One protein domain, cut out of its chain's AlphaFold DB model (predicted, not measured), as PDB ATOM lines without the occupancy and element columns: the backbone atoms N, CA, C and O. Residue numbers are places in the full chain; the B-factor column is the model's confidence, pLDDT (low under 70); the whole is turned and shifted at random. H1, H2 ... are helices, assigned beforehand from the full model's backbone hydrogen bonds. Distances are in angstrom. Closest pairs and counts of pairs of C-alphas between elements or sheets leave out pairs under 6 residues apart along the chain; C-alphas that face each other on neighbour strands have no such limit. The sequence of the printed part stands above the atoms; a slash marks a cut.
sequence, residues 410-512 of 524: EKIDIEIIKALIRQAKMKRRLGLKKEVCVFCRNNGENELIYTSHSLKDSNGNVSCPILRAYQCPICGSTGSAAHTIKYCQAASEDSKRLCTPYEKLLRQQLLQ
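AT A GLANCE: This is residues 410 to 512 of the 524 residues of the protein "Hypothetical protein" of Didymodactylos carnosus (UniProt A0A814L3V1). This is a loose rod, largely of loops: H1 at one end packs on H3, H2 and H4 lie near the middle, and residues 500 to 506 of H6 stick out toward the other end. The 103 printed residues hold six named helices, H1 to H6, and no named strand: all helix, with under half in named elements. The radius of gyration of the C-alphas is 16.7 A, the spans 59 by 26 by 21 A.

IN THESE COORDINATES: H1, residues 414 to 429, begins at C-alpha (186.800, 137.830, 189.411) and is 22.8 A long. H2 is 438 to 442, H3 447 to 450, H4 465 to 468, H5 493 to 497. H6, 500 to 512, 19.0 A long, ends at C-alpha (151.200, 153.627, 206.934).

HOW THE PARTS SIT: H1 touches H3 with residues 417 to 421 alone; C-alphas 421 and 448 are closest, 6.6 A. H2 touches H3, closest C-alphas 440 and 450, 5.1 A. H2 and H4 are close but not clearly touching, closest C-alphas 440 and 466, 7.6 A. H5 and H6 touch no helix. Every O i to N i+4 pair is within hydrogen-bond range in H1, H2 and H5, 8 of 9 in H6.

THE WHOLE: The printed part has no cut; the links H3 to H4 and H4 to H5 are long. Residues 495 to 505 have pLDDT under 70.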
ATOM      1  N   GLU A 410     181.048 143.343 192.309       81.62
ATOM      2  CA  GLU A 410     180.866 142.209 193.232       81.62
ATOM      3  C   GLU A 410     179.923 141.102 192.702       81.62
ATOM      4  O   GLU A 410     179.932 139.993 193.225       81.62
ATOM      5  N   LYS A 411     179.095 141.392 191.683       77.50
ATOM      6  CA  LYS A 411     178.237 140.408 190.992       77.50
ATOM      7  C   LYS A 411     178.884 139.757 189.755       77.50
ATOM      8  O   LYS A 411     178.232 138.947 189.102       77.50
ATOM      9  N   ILE A 412     180.122 140.109 189.400       87.12
ATOM     10  CA  ILE A 412     180.860 139.514 188.275       87.12
ATOM     11  C   ILE A 412     181.933 138.564 188.818       87.12
ATOM     12  O   ILE A 412     182.601 138.868 189.802       87.12
ATOM     13  N   ASP A 413     182.154 137.451 188.117       87.75
ATOM     14  CA  ASP A 413     183.326 136.599 188.318       87.75
ATOM     15  C   ASP A 413     184.644 137.406 188.253       87.75
ATOM     16  O   ASP A 413     184.910 138.179 187.321       87.75
ATOM     17  N   ILE A 414     185.496 137.187 189.251       89.81
ATOM     18  CA  ILE A 414     186.800 137.830 189.411       89.81
ATOM     19  C   ILE A 414     187.708 137.589 188.189       89.81
ATOM     20  O   ILE A 414     188.468 138.487 187.817       89.81
ATOM     21  N   GLU A 415     187.647 136.429 187.526       92.50
ATOM     22  CA  GLU A 415     188.439 136.169 186.316       92.50
ATOM     23  C   GLU A 415     187.937 136.935 185.088       92.50
ATOM     24  O   GLU A 415     188.765 137.339 184.269       92.50
ATOM     25  N   ILE A 416     186.640 137.253 184.984       91.12
ATOM     26  CA  ILE A 416     186.128 138.149 183.930       91.12
ATOM     27  C   ILE A 416     186.685 139.565 184.140       91.12
ATOM     28  O   ILE A 416     187.177 140.186 183.194       91.12
ATOM     29  N   ILE A 417     186.688 140.062 185.383       91.88
ATOM     30  CA  ILE A 417     187.277 141.369 185.721       91.88
ATOM     31  C   ILE A 417     188.785 141.372 185.411       91.88
ATOM     32  O   ILE A 417     189.285 142.282 184.743       91.88
ATOM     33  N   LYS A 418     189.521 140.329 185.823       94.31
ATOM     34  CA  LYS A 418     190.951 140.176 185.506       94.31
ATOM     35  C   LYS A 418     191.198 140.108 183.995       94.31
ATOM     36  O   LYS A 418     192.147 140.731 183.523       94.31
ATOM     37  N   ALA A 419     190.371 139.394 183.228       95.06
ATOM     38  CA  ALA A 419     190.482 139.297 181.771       95.06
ATOM     39  C   ALA A 419     190.316 140.661 181.085       95.06
ATOM     40  O   ALA A 419     191.160 141.031 180.267       95.06
ATOM     41  N   LEU A 420     189.313 141.452 181.477       93.25
ATOM     42  CA  LEU A 420     189.112 142.811 180.960       93.25
ATOM     43  C   LEU A 420     190.292 143.734 181.301       93.25
ATOM     44  O   LEU A 420     190.803 144.439 180.430       93.25
ATOM     45  N   ILE A 421     190.809 143.680 182.534       94.88
ATOM     46  CA  ILE A 421     191.992 144.456 182.941       94.88
ATOM     47  C   ILE A 421     193.243 144.031 182.146       94.88
ATOM     48  O   ILE A 421     194.027 144.892 181.735       94.88
ATOM     49  N   ARG A 422     193.435 142.727 181.891       95.88
ATOM     50  CA  ARG A 422     194.507 142.200 181.021       95.88
ATOM     51  C   ARG A 422     194.348 142.743 179.589       95.88
ATOM     52  O   ARG A 422     195.292 143.327 179.056       95.88
ATOM     53  N   GLN A 423     193.154 142.645 179.000       94.62
ATOM     54  CA  GLN A 423     192.858 143.116 177.639       94.62
ATOM     55  C   GLN A 423     193.073 144.632 177.489       94.62
ATOM     56  O   GLN A 423     193.742 145.069 176.554       94.62
ATOM     57  N   ALA A 424     192.595 145.440 178.437       94.31
ATOM     58  CA  ALA A 424     192.769 146.893 178.432       94.31
ATOM     59  C   ALA A 424     194.220 147.345 178.673       94.31
ATOM     60  O   ALA A 424     194.615 148.428 178.236       94.31
ATOM     61  N   LYS A 425     195.042 146.532 179.353       94.56
ATOM     62  CA  LYS A 425     196.500 146.734 179.410       94.56
ATOM     63  C   LYS A 425     197.157 146.431 178.058       94.56
ATOM     64  O   LYS A 425     198.041 147.182 177.656       94.56
ATOM     65  N   MET A 426     196.711 145.401 177.330       95.25
ATOM     66  CA  MET A 426     197.226 145.102 175.983       95.25
ATOM     67  C   MET A 426     196.810 146.152 174.942       95.25
ATOM     68  O   MET A 426     197.684 146.661 174.248       95.25
ATOM     69  N   LYS A 427     195.531 146.563 174.895       93.12
ATOM     70  CA  LYS A 427     195.047 147.653 174.016       93.12
ATOM     71  C   LYS A 427     195.930 148.904 174.126       93.12
ATOM     72  O   LYS A 427     196.394 149.420 173.116       93.12
ATOM     73  N   ARG A 428     196.235 149.340 175.355       92.88
ATOM     74  CA  ARG A 428     197.084 150.519 175.610       92.88
ATOM     75  C   ARG A 428     198.548 150.338 175.199       92.88
ATOM     76  O   ARG A 428     199.152 151.300 174.745       92.88
ATOM     77  N   ARG A 429     199.119 149.130 175.316       94.56
ATOM     78  CA  ARG A 429     200.473 148.827 174.800       94.56
ATOM     79  C   ARG A 429     200.553 148.903 173.273       94.56
ATOM     80  O   ARG A 429     201.609 149.217 172.748       94.56
ATOM     81  N   LEU A 430     199.440 148.645 172.587       95.06
ATOM     82  CA  LEU A 430     199.292 148.776 171.134       95.06
ATOM     83  C   LEU A 430     198.873 150.199 170.698       95.06
ATOM     84  O   LEU A 430     198.488 150.396 169.552       95.06
ATOM     85  N   GLY A 431     198.895 151.185 171.603       93.31
ATOM     86  CA  GLY A 431     198.532 152.575 171.302       93.31
ATOM     87  C   GLY A 431     197.028 152.857 171.173       93.31
ATOM     88  O   GLY A 431     196.654 153.995 170.897       93.31
ATOM     89  N   LEU A 432     196.141 151.876 171.398       92.56
ATOM     90  CA  LEU A 432     194.696 152.117 171.332       92.56
ATOM     91  C   LEU A 432     194.223 153.013 172.490       92.56
ATOM     92  O   LEU A 432     194.671 152.895 173.636       92.56
ATOM     93  N   LYS A 433     193.255 153.881 172.174       90.12
ATOM     94  CA  LYS A 433     192.638 154.857 173.085       90.12
ATOM     95  C   LYS A 433     192.114 154.199 174.372       90.12
ATOM     96  O   LYS A 433     191.506 153.132 174.338       90.12
ATOM     97  N   LYS A 434     192.306 154.876 175.513       90.06
ATOM     98  CA  LYS A 434     191.754 154.473 176.820       90.06
ATOM     99  C   LYS A 434     190.220 154.486 176.761       90.06
ATOM    100  O   LYS A 434     189.611 155.545 176.632       90.06
ATOM    101  N   GLU A 435     189.612 153.308 176.855       92.88
ATOM    102  CA  GLU A 435     188.161 153.145 176.990       92.88
ATOM    103  C   GLU A 435     187.719 153.521 178.413       92.88
ATOM    104  O   GLU A 435     188.456 153.308 179.376       92.88
ATOM    105  N   VAL A 436     186.527 154.111 178.546       96.31
ATOM    106  CA  VAL A 436     185.958 154.522 179.840       96.31
ATOM    107  C   VAL A 436     184.468 154.188 179.881       96.31
ATOM    108  O   VAL A 436     183.690 154.630 179.033       96.31
ATOM    109  N   CYS A 437     184.053 153.439 180.898       97.56
ATOM    110  CA  CYS A 437     182.664 153.092 181.151       97.56
ATOM    111  C   CYS A 437     182.039 154.068 182.153       97.56
ATOM    112  O   CYS A 437     182.240 153.962 183.365       97.56
ATOM    113  N   VAL A 438     181.237 155.004 181.637       96.50
ATOM    114  CA  VAL A 438     180.523 156.017 182.438       96.50
ATOM    115  C   VAL A 438     179.643 155.374 183.517       96.50
ATOM    116  O   VAL A 438     179.596 155.867 184.636       96.50
ATOM    117  N   PHE A 439     179.004 154.238 183.226       96.25
ATOM    118  CA  PHE A 439     178.160 153.526 184.191       96.25
ATOM    119  C   PHE A 439     178.948 153.054 185.424       96.25
ATOM    120  O   PHE A 439     178.599 153.390 186.550       96.25
ATOM    121  N   CYS A 440     180.060 152.344 185.213       96.00
ATOM    122  CA  CYS A 440     180.941 151.901 186.294       96.00
ATOM    123  C   CYS A 440     181.521 153.087 187.079       96.00
ATOM    124  O   CYS A 440     181.533 153.058 188.309       96.00
ATOM    125  N   ARG A 441     181.946 154.151 186.382       96.44
ATOM    126  CA  ARG A 441     182.456 155.374 187.017       96.44
ATOM    127  C   ARG A 441     181.408 156.008 187.939       96.44
ATOM    128  O   ARG A 441     181.729 156.339 189.075       96.44
ATOM    129  N   ASN A 442     180.159 156.118 187.486       94.94
ATOM    130  CA  ASN A 442     179.066 156.710 188.262       94.94
ATOM    131  C   ASN A 442     178.645 155.846 189.468       94.94
ATOM    132  O   ASN A 442     178.192 156.388 190.469       94.94
ATOM    133  N   ASN A 443     178.832 154.522 189.408       92.44
ATOM    134  CA  ASN A 443     178.521 153.610 190.520       92.44
ATOM    135  C   ASN A 443     179.636 153.545 191.592       92.44
ATOM    136  O   ASN A 443     179.499 152.827 192.594       92.44
ATOM    137  N   GLY A 444     180.734 154.288 191.399       93.81
ATOM    138  CA  GLY A 444     181.888 154.319 192.300       93.81
ATOM    139  C   GLY A 444     182.813 153.105 192.174       93.81
ATOM    140  O   GLY A 444     183.415 152.699 193.164       93.81
ATOM    141  N   GLU A 445     182.902 152.493 190.990       94.62
ATOM    142  CA  GLU A 445     183.853 151.404 190.734       94.62
ATOM    143  C   GLU A 445     185.314 151.881 190.771       94.62
ATOM    144  O   GLU A 445     185.623 153.053 190.552       94.62
ATOM    145  N   ASN A 446     186.241 150.943 190.979       94.12
ATOM    146  CA  ASN A 446     187.680 151.200 190.893       94.12
ATOM    147  C   ASN A 446     188.077 151.664 189.469       94.12
ATOM    148  O   ASN A 446     187.539 151.147 188.483       94.12
ATOM    149  N   GLU A 447     189.051 152.575 189.327       95.56
ATOM    150  CA  GLU A 447     189.529 153.031 188.006       95.56
ATOM    151  C   GLU A 447     189.987 151.866 187.121       95.56
ATOM    152  O   GLU A 447     189.680 151.841 185.927       95.56
ATOM    153  N   LEU A 448     190.650 150.854 187.688       93.94
ATOM    154  CA  LEU A 448     191.065 149.662 186.947       93.94
ATOM    155  C   LEU A 448     189.873 148.945 186.293       93.94
ATOM    156  O   LEU A 448     190.029 148.364 185.223       93.94
ATOM    157  N   ILE A 449     188.685 149.026 186.900       94.50
ATOM    158  CA  ILE A 449     187.443 148.459 186.372       94.50
ATOM    159  C   ILE A 449     186.825 149.422 185.355       94.50
ATOM    160  O   ILE A 449     186.665 149.031 184.198       94.50
ATOM    161  N   TYR A 450     186.525 150.677 185.715       96.81
ATOM    162  CA  TYR A 450     185.824 151.585 184.794       96.81
ATOM    163  C   TYR A 450     186.667 152.053 183.596       96.81
ATOM    164  O   TYR A 450     186.101 152.592 182.648       96.81
ATOM    165  N   THR A 451     187.984 151.820 183.588       96.31
ATOM    166  CA  THR A 451     188.877 152.087 182.438       96.31
ATOM    167  C   THR A 451     189.298 150.826 181.672       96.31
ATOM    168  O   THR A 451     190.200 150.872 180.832       96.31
ATOM    169  N   SER A 452     188.657 149.684 181.954       95.88
ATOM    170  CA  SER A 452     188.910 148.419 181.245       95.88
ATOM    171  C   SER A 452     187.992 148.162 180.044       95.88
ATOM    172  O   SER A 452     188.253 147.246 179.269       95.88
ATOM    173  N   HIS A 453     186.915 148.936 179.899       95.62
ATOM    174  CA  HIS A 453     185.877 148.735 178.887       95.62
ATOM    175  C   HIS A 453     185.087 150.029 178.630       95.62
ATOM    176  O   HIS A 453     185.098 150.954 179.443       95.62
ATOM    177  N   SER A 454     184.368 150.082 177.509       97.06
ATOM    178  CA  SER A 454     183.347 151.097 177.216       97.06
ATOM    179  C   SER A 454     181.982 150.727 177.821       97.06
ATOM    180  O   SER A 454     181.771 149.595 178.247       97.06
ATOM    181  N   LEU A 455     181.018 151.657 177.840       96.94
ATOM    182  CA  LEU A 455     179.627 151.323 178.196       96.94
ATOM    183  C   LEU A 455     178.896 150.575 177.064       96.94
ATOM    184  O   LEU A 455     178.168 149.614 177.322       96.94
ATOM    185  N   LYS A 456     179.101 151.027 175.821       96.50
ATOM    186  CA  LYS A 456     178.567 150.426 174.595       96.50
ATOM    187  C   LYS A 456     179.685 150.106 173.601       96.50
ATOM    188  O   LYS A 456     180.741 150.742 173.645       96.50
ATOM    189  N   ASP A 457     179.466 149.126 172.732       95.12
ATOM    190  CA  ASP A 457     180.331 148.859 171.576       95.12
ATOM    191  C   ASP A 457     180.063 149.847 170.417       95.12
ATOM    192  O   ASP A 457     179.211 150.733 170.516       95.12
ATOM    193  N   SER A 458     180.796 149.695 169.309       95.00
ATOM    194  CA  SER A 458     180.602 150.466 168.068       95.00
ATOM    195  C   SER A 458     179.220 150.288 167.433       95.00
ATOM    196  O   SER A 458     178.809 151.111 166.622       95.00
ATOM    197  N   ASN A 459     178.513 149.219 167.797       95.75
ATOM    198  CA  ASN A 459     177.256 148.789 167.198       95.75
ATOM    199  C   ASN A 459     176.057 149.187 168.087       95.75
ATOM    200  O   ASN A 459     174.915 148.844 167.792       95.75
ATOM    201  N   GLY A 460     176.308 149.899 169.193       94.69
ATOM    202  CA  GLY A 460     175.302 150.360 170.146       94.69
ATOM    203  C   GLY A 460     174.884 149.334 171.208       94.69
ATOM    204  O   GLY A 460     174.110 149.695 172.102       94.69
ATOM    205  N   ASN A 461     175.397 148.100 171.185       96.81
ATOM    206  CA  ASN A 461     175.126 147.088 172.213       96.81
ATOM    207  C   ASN A 461     175.800 147.465 173.531       96.81
ATOM    208  O   ASN A 461     176.852 148.099 173.536       96.81
ATOM    209  N   VAL A 462     175.257 147.028 174.669       97.50
ATOM    210  CA  VAL A 462     175.953 147.171 175.956       97.50
ATOM    211  C   VAL A 462     177.140 146.211 176.033       97.50
ATOM    212  O   VAL A 462     176.972 144.992 176.016       97.50
ATOM    213  N   SER A 463     178.342 146.774 176.169       96.81
ATOM    214  CA  SER A 463     179.604 146.048 176.357       96.81
ATOM    215  C   SER A 463     179.984 145.905 177.837       96.81
ATOM    216  O   SER A 463     180.638 144.931 178.209       96.81
ATOM    217  N   CYS A 464     179.540 146.831 178.697       97.06
ATOM    218  CA  CYS A 464     179.838 146.833 180.133       97.06
ATOM    219  C   CYS A 464     179.376 145.540 180.840       97.06
ATOM    220  O   CYS A 464     178.175 145.263 180.854       97.06
ATOM    221  N   PRO A 465     180.267 144.775 181.504       95.75
ATOM    222  CA  PRO A 465     179.914 143.494 182.115       95.75
ATOM    223  C   PRO A 465     178.930 143.639 183.284       95.75
ATOM    224  O   PRO A 465     178.047 142.798 183.419       95.75
ATOM    225  N   ILE A 466     179.024 144.712 184.087       95.12
ATOM    226  CA  ILE A 466     178.112 144.935 185.226       95.12
ATOM    227  C   ILE A 466     176.687 145.134 184.708       95.12
ATOM    228  O   ILE A 466     175.747 144.538 185.227       95.12
ATOM    229  N   LEU A 467     176.524 145.956 183.665       95.81
ATOM    230  CA  LEU A 467     175.210 146.215 183.090       95.81
ATOM    231  C   LEU A 467     174.702 145.010 182.285       95.81
ATOM    232  O   LEU A 467     173.534 144.677 182.420       95.81
ATOM    233  N   ARG A 468     175.559 144.292 181.540       96.06
ATOM    234  CA  ARG A 468     175.185 143.035 180.856       96.06
ATOM    235  C   ARG A 468     174.674 141.958 181.818       96.06
ATOM    236  O   ARG A 468     173.814 141.183 181.419       96.06
ATOM    237  N   ALA A 469     175.195 141.910 183.048       93.31
ATOM    238  CA  ALA A 469     174.749 141.002 184.107       93.31
ATOM    239  C   ALA A 469     173.485 141.486 184.851       93.31
ATOM    240  O   ALA A 469     172.956 140.767 185.699       93.31
ATOM    241  N   TYR A 470     172.982 142.690 184.558       93.25
ATOM    242  CA  TYR A 470     171.680 143.131 185.047       93.25
ATOM    243  C   TYR A 470     170.560 142.510 184.217       93.25
ATOM    244  O   TYR A 470     170.649 142.435 182.989       93.25
ATOM    245  N   GLN A 471     169.471 142.144 184.884       94.62
ATOM    246  CA  GLN A 471     168.188 141.902 184.246       94.62
ATOM    247  C   GLN A 471     167.231 143.022 184.657       94.62
ATOM    248  O   GLN A 471     167.049 143.278 185.847       94.62
ATOM    249  N   CYS A 472     166.630 143.708 183.684       94.12
ATOM    250  CA  CYS A 472     165.668 144.762 183.981       94.12
ATOM    251  C   CYS A 472     164.382 144.140 184.565       94.12
ATOM    252  O   CYS A 472     163.745 143.340 183.878       94.12
ATOM    253  N   PRO A 473     163.953 144.497 185.792       90.50
ATOM    254  CA  PRO A 473     162.833 143.838 186.474       90.50
ATOM    255  C   PRO A 473     161.449 144.192 185.902       90.50
ATOM    256  O   PRO A 473     160.451 143.700 186.412       90.50
ATOM    257  N   ILE A 474     161.383 145.053 184.880       91.69
ATOM    258  CA  ILE A 474     160.136 145.469 184.218       91.69
ATOM    259  C   ILE A 474     159.910 144.689 182.914       91.69
ATOM    260  O   ILE A 474     158.797 144.252 182.648       91.69
ATOM    261  N   CYS A 475     160.955 144.490 182.105       94.62
ATOM    262  CA  CYS A 475     160.857 143.865 180.775       94.62
ATOM    263  C   CYS A 475     161.727 142.610 180.588       94.62
ATOM    264  O   CYS A 475     161.785 142.059 179.491       94.62
ATOM    265  N   GLY A 476     162.473 142.184 181.611       93.38
ATOM    266  CA  GLY A 476     163.339 141.005 181.562       93.38
ATOM    267  C   GLY A 476     164.605 141.140 180.703       93.38
ATOM    268  O   GLY A 476     165.386 140.188 180.653       93.38
ATOM    269  N   SER A 477     164.849 142.281 180.042       96.31
ATOM    270  CA  SER A 477     166.013 142.463 179.159       96.31
ATOM    271  C   SER A 477     167.344 142.405 179.915       96.31
ATOM    272  O   SER A 477     167.494 142.992 180.988       96.31
ATOM    273  N   THR A 478     168.327 141.733 179.318       95.88
ATOM    274  CA  THR A 478     169.679 141.520 179.860       95.88
ATOM    275  C   THR A 478     170.705 141.432 178.714       95.88
ATOM    276  O   THR A 478     170.352 141.614 177.546       95.88
ATOM    277  N   GLY A 479     171.986 141.199 179.012       95.62
ATOM    278  CA  GLY A 479     173.034 141.072 177.999       95.62
ATOM    279  C   GLY A 479     173.240 142.350 177.174       95.62
ATOM    280  O   GLY A 479     173.356 143.442 177.726       95.62
ATOM    281  N   SER A 480     173.313 142.225 175.846       96.81
ATOM    282  CA  SER A 480     173.525 143.349 174.914       96.81
ATOM    283  C   SER A 480     172.424 144.417 174.969       96.81
ATOM    284  O   SER A 480     172.712 145.590 174.727       96.81
ATOM    285  N   ALA A 481     171.195 144.024 175.323       96.25
ATOM    286  CA  ALA A 481     170.024 144.894 175.459       96.25
ATOM    287  C   ALA A 481     169.755 145.351 176.911       96.25
ATOM    288  O   ALA A 481     168.714 145.954 177.192       96.25
ATOM    289  N   ALA A 482     170.662 145.057 177.849       96.56
ATOM    290  CA  ALA A 482     170.494 145.418 179.252       96.56
ATOM    291  C   ALA A 482     170.430 146.938 179.470       96.56
ATOM    292  O   ALA A 482     171.119 147.721 178.818       96.56
ATOM    293  N   HIS A 483     169.617 147.361 180.431       94.88
ATOM    294  CA  HIS A 483     169.421 148.764 180.783       94.88
ATOM    295  C   HIS A 483     168.883 148.864 182.214       94.88
ATOM    296  O   HIS A 483     168.224 147.945 182.696       94.88
ATOM    297  N   THR A 484     169.150 149.972 182.909       94.00
ATOM    298  CA  THR A 484     168.543 150.225 184.225       94.00
ATOM    299  C   THR A 484     167.078 150.645 184.083       94.00
ATOM    300  O   THR A 484     166.675 151.131 183.027       94.00
ATOM    301  N   ILE A 485     166.292 150.507 185.158       91.94
ATOM    302  CA  ILE A 485     164.851 150.843 185.219       91.94
ATOM    303  C   ILE A 485     164.523 152.197 184.560       91.94
ATOM    304  O   ILE A 485     163.605 152.272 183.747       91.94
ATOM    305  N   LYS A 486     165.323 153.239 184.834       90.00
ATOM    306  CA  LYS A 486     165.168 154.597 184.274       90.00
ATOM    307  C   LYS A 486     165.140 154.641 182.736       90.00
ATOM    308  O   LYS A 486     164.509 155.525 182.168       90.00
ATOM    309  N   TYR A 487     165.820 153.708 182.073       92.44
ATOM    310  CA  TYR A 487     165.923 153.623 180.613       92.44
ATOM    311  C   TYR A 487     165.101 152.462 180.027       92.44
ATOM    312  O   TYR A 487     165.302 152.083 178.874       92.44
ATOM    313  N   CYS A 488     164.187 151.879 180.807       93.88
ATOM    314  CA  CYS A 488     163.295 150.833 180.329       93.88
ATOM    315  C   CYS A 488     162.192 151.413 179.436       93.88
ATOM    316  O   CYS A 488     161.402 152.255 179.861       93.88
ATOM    317  N   GLN A 489     162.117 150.915 178.200       92.62
ATOM    318  CA  GLN A 489     161.106 151.315 177.216       92.62
ATOM    319  C   GLN A 489     159.684 150.892 177.625       92.62
ATOM    320  O   GLN A 489     158.729 151.580 177.291       92.62
ATOM    321  N   ALA A 490     159.550 149.799 178.386       89.31
ATOM    322  CA  ALA A 490     158.274 149.278 178.882       89.31
ATOM    323  C   ALA A 490     157.871 149.820 180.273       89.31
ATOM    324  O   ALA A 490     156.880 149.372 180.843       89.31
ATOM    325  N   ALA A 491     158.635 150.751 180.854       84.12
ATOM    326  CA  ALA A 491     158.282 151.361 182.131       84.12
ATOM    327  C   ALA A 491     157.225 152.463 181.952       84.12
ATOM    328  O   ALA A 491     157.381 153.342 181.101       84.12
ATOM    329  N   SER A 492     156.200 152.469 182.814       82.81
ATOM    330  CA  SER A 492     155.356 153.655 183.015       82.81
ATOM    331  C   SER A 492     156.189 154.820 183.559       82.81
ATOM    332  O   SER A 492     157.251 154.606 184.152       82.81
ATOM    333  N   GLU A 493     155.716 156.059 183.404       74.31
ATOM    334  CA  GLU A 493     156.417 157.228 183.956       74.31
ATOM    335  C   GLU A 493     156.589 157.131 185.479       74.31
ATOM    336  O   GLU A 493     157.673 157.406 185.991       74.31
ATOM    337  N   ASP A 494     155.598 156.608 186.203       72.44
ATOM    338  CA  ASP A 494     155.707 156.340 187.646       72.44
ATOM    339  C   ASP A 494     156.834 155.345 187.954       72.44
ATOM    340  O   ASP A 494     157.619 155.535 188.884       72.44
ATOM    341  N   SER A 495     156.976 154.309 187.123       69.56
ATOM    342  CA  SER A 495     158.034 153.301 187.260       69.56
ATOM    343  C   SER A 495     159.431 153.860 186.964       69.56
ATOM    344  O   SER A 495     160.412 153.341 187.495       69.56
ATOM    345  N   LYS A 496     159.537 154.925 186.153       68.69
ATOM    346  CA  LYS A 496     160.787 155.671 185.915       68.69
ATOM    347  C   LYS A 496     161.090 156.673 187.035       68.69
ATOM    348  O   LYS A 496     162.262 156.968 187.267       68.69
ATOM    349  N   ARG A 497     160.052 157.184 187.712       68.56
ATOM    350  CA  ARG A 497     160.139 158.154 188.820       68.56
ATOM    351  C   ARG A 497     160.483 157.520 190.170       68.56
ATOM    352  O   ARG A 497     161.131 158.187 190.960       68.56
ATOM    353  N   LEU A 498     160.105 156.262 190.425       59.66
ATOM    354  CA  LEU A 498     160.416 155.543 191.676       59.66
ATOM    355  C   LEU A 498     161.932 155.338 191.866       59.66
ATOM    356  O   LEU A 498     162.510 154.353 191.391       59.66
ATOM    357  N   CYS A 499     162.577 156.253 192.587       58.94
ATOM    358  CA  CYS A 499     164.022 156.368 192.666       58.94
ATOM    359  C   CYS A 499     164.564 155.793 193.995       58.94
ATOM    360  O   CYS A 499     164.278 156.242 195.098       58.94
ATOM    361  N   THR A 500     165.409 154.762 193.886       59.94
ATOM    362  CA  THR A 500     166.013 153.998 195.004       59.94
ATOM    363  C   THR A 500     165.034 153.194 195.895       59.94
ATOM    364  O   THR A 500     163.818 153.380 195.861       59.94
ATOM    365  N   PRO A 501     165.550 152.270 196.735       56.81
ATOM    366  CA  PRO A 501     164.769 151.656 197.811       56.81
ATOM    367  C   PRO A 501     164.337 152.638 198.912       56.81
ATOM    368  O   PRO A 501     163.378 152.342 199.619       56.81
ATOM    369  N   TYR A 502     165.012 153.786 199.060       52.59
ATOM    370  CA  TYR A 502     164.705 154.772 200.099       52.59
ATOM    371  C   TYR A 502     163.351 155.442 199.852       52.59
ATOM    372  O   TYR A 502     162.526 155.458 200.754       52.59
ATOM    373  N   GLU A 503     163.045 155.879 198.624       63.16
ATOM    374  CA  GLU A 503     161.717 156.434 198.304       63.16
ATOM    375  C   GLU A 503     160.606 155.381 198.396       63.16
ATOM    376  O   GLU A 503     159.474 155.709 198.744       63.16
ATOM    377  N   LYS A 504     160.910 154.100 198.138       61.19
ATOM    378  CA  LYS A 504     159.943 153.008 198.345       61.19
ATOM    379  C   LYS A 504     159.632 152.803 199.828       61.19
ATOM    380  O   LYS A 504     158.460 152.668 200.169       61.19
ATOM    381  N   LEU A 505     160.648 152.829 200.694       69.31
ATOM    382  CA  LEU A 505     160.470 152.781 202.147       69.31
ATOM    383  C   LEU A 505     159.734 154.028 202.655       69.31
ATOM    384  O   LEU A 505     158.758 153.899 203.385       69.31
ATOM    385  N   LEU A 506     160.138 155.217 202.204       70.12
ATOM    386  CA  LEU A 506     159.530 156.490 202.586       70.12
ATOM    387  C   LEU A 506     158.055 156.552 202.161       70.12
ATOM    388  O   LEU A 506     157.212 156.934 202.963       70.12
ATOM    389  N   ARG A 507     157.711 156.091 200.949       71.31
ATOM    390  CA  ARG A 507     156.316 155.961 200.488       71.31
ATOM    391  C   ARG A 507     155.534 154.923 201.296       71.31
ATOM    392  O   ARG A 507     154.360 155.146 201.565       71.31
ATOM    393  N   GLN A 508     156.155 153.808 201.684       74.00
ATOM    394  CA  GLN A 508     155.514 152.800 202.534       74.00
ATOM    395  C   GLN A 508     155.213 153.357 203.934       74.00
ATOM    396  O   GLN A 508     154.100 153.181 204.420       74.00
ATOM    397  N   GLN A 509     156.154 154.090 204.535       77.38
ATOM    398  CA  GLN A 509     155.956 154.797 205.804       77.38
ATOM    399  C   GLN A 509     154.892 155.900 205.681       77.38
ATOM    400  O   GLN A 509     154.060 156.045 206.573       77.38
ATOM    401  N   LEU A 510     154.861 156.635 204.560       76.44
ATOM    402  CA  LEU A 510     153.842 157.654 204.305       76.44
ATOM    403  C   LEU A 510     152.437 157.039 204.227       76.44
ATOM    404  O   LEU A 510     151.521 157.535 204.871       76.44
ATOM    405  N   LEU A 511     152.274 155.927 203.503       70.25
ATOM    406  CA  LEU A 511     150.998 155.208 203.415       70.25
ATOM    407  C   LEU A 511     150.552 154.680 204.788       70.25
ATOM    408  O   LEU A 511     149.422 154.933 205.188       70.25
ATOM    409  N   GLN A 512     151.465 154.080 205.558       72.69
ATOM    410  CA  GLN A 512     151.200 153.627 206.934       72.69
ATOM    411  C   GLN A 512     150.821 154.771 207.895       72.69
ATOM    412  O   GLN A 512     150.152 154.532 208.896       72.69
TER     413      GLN A 512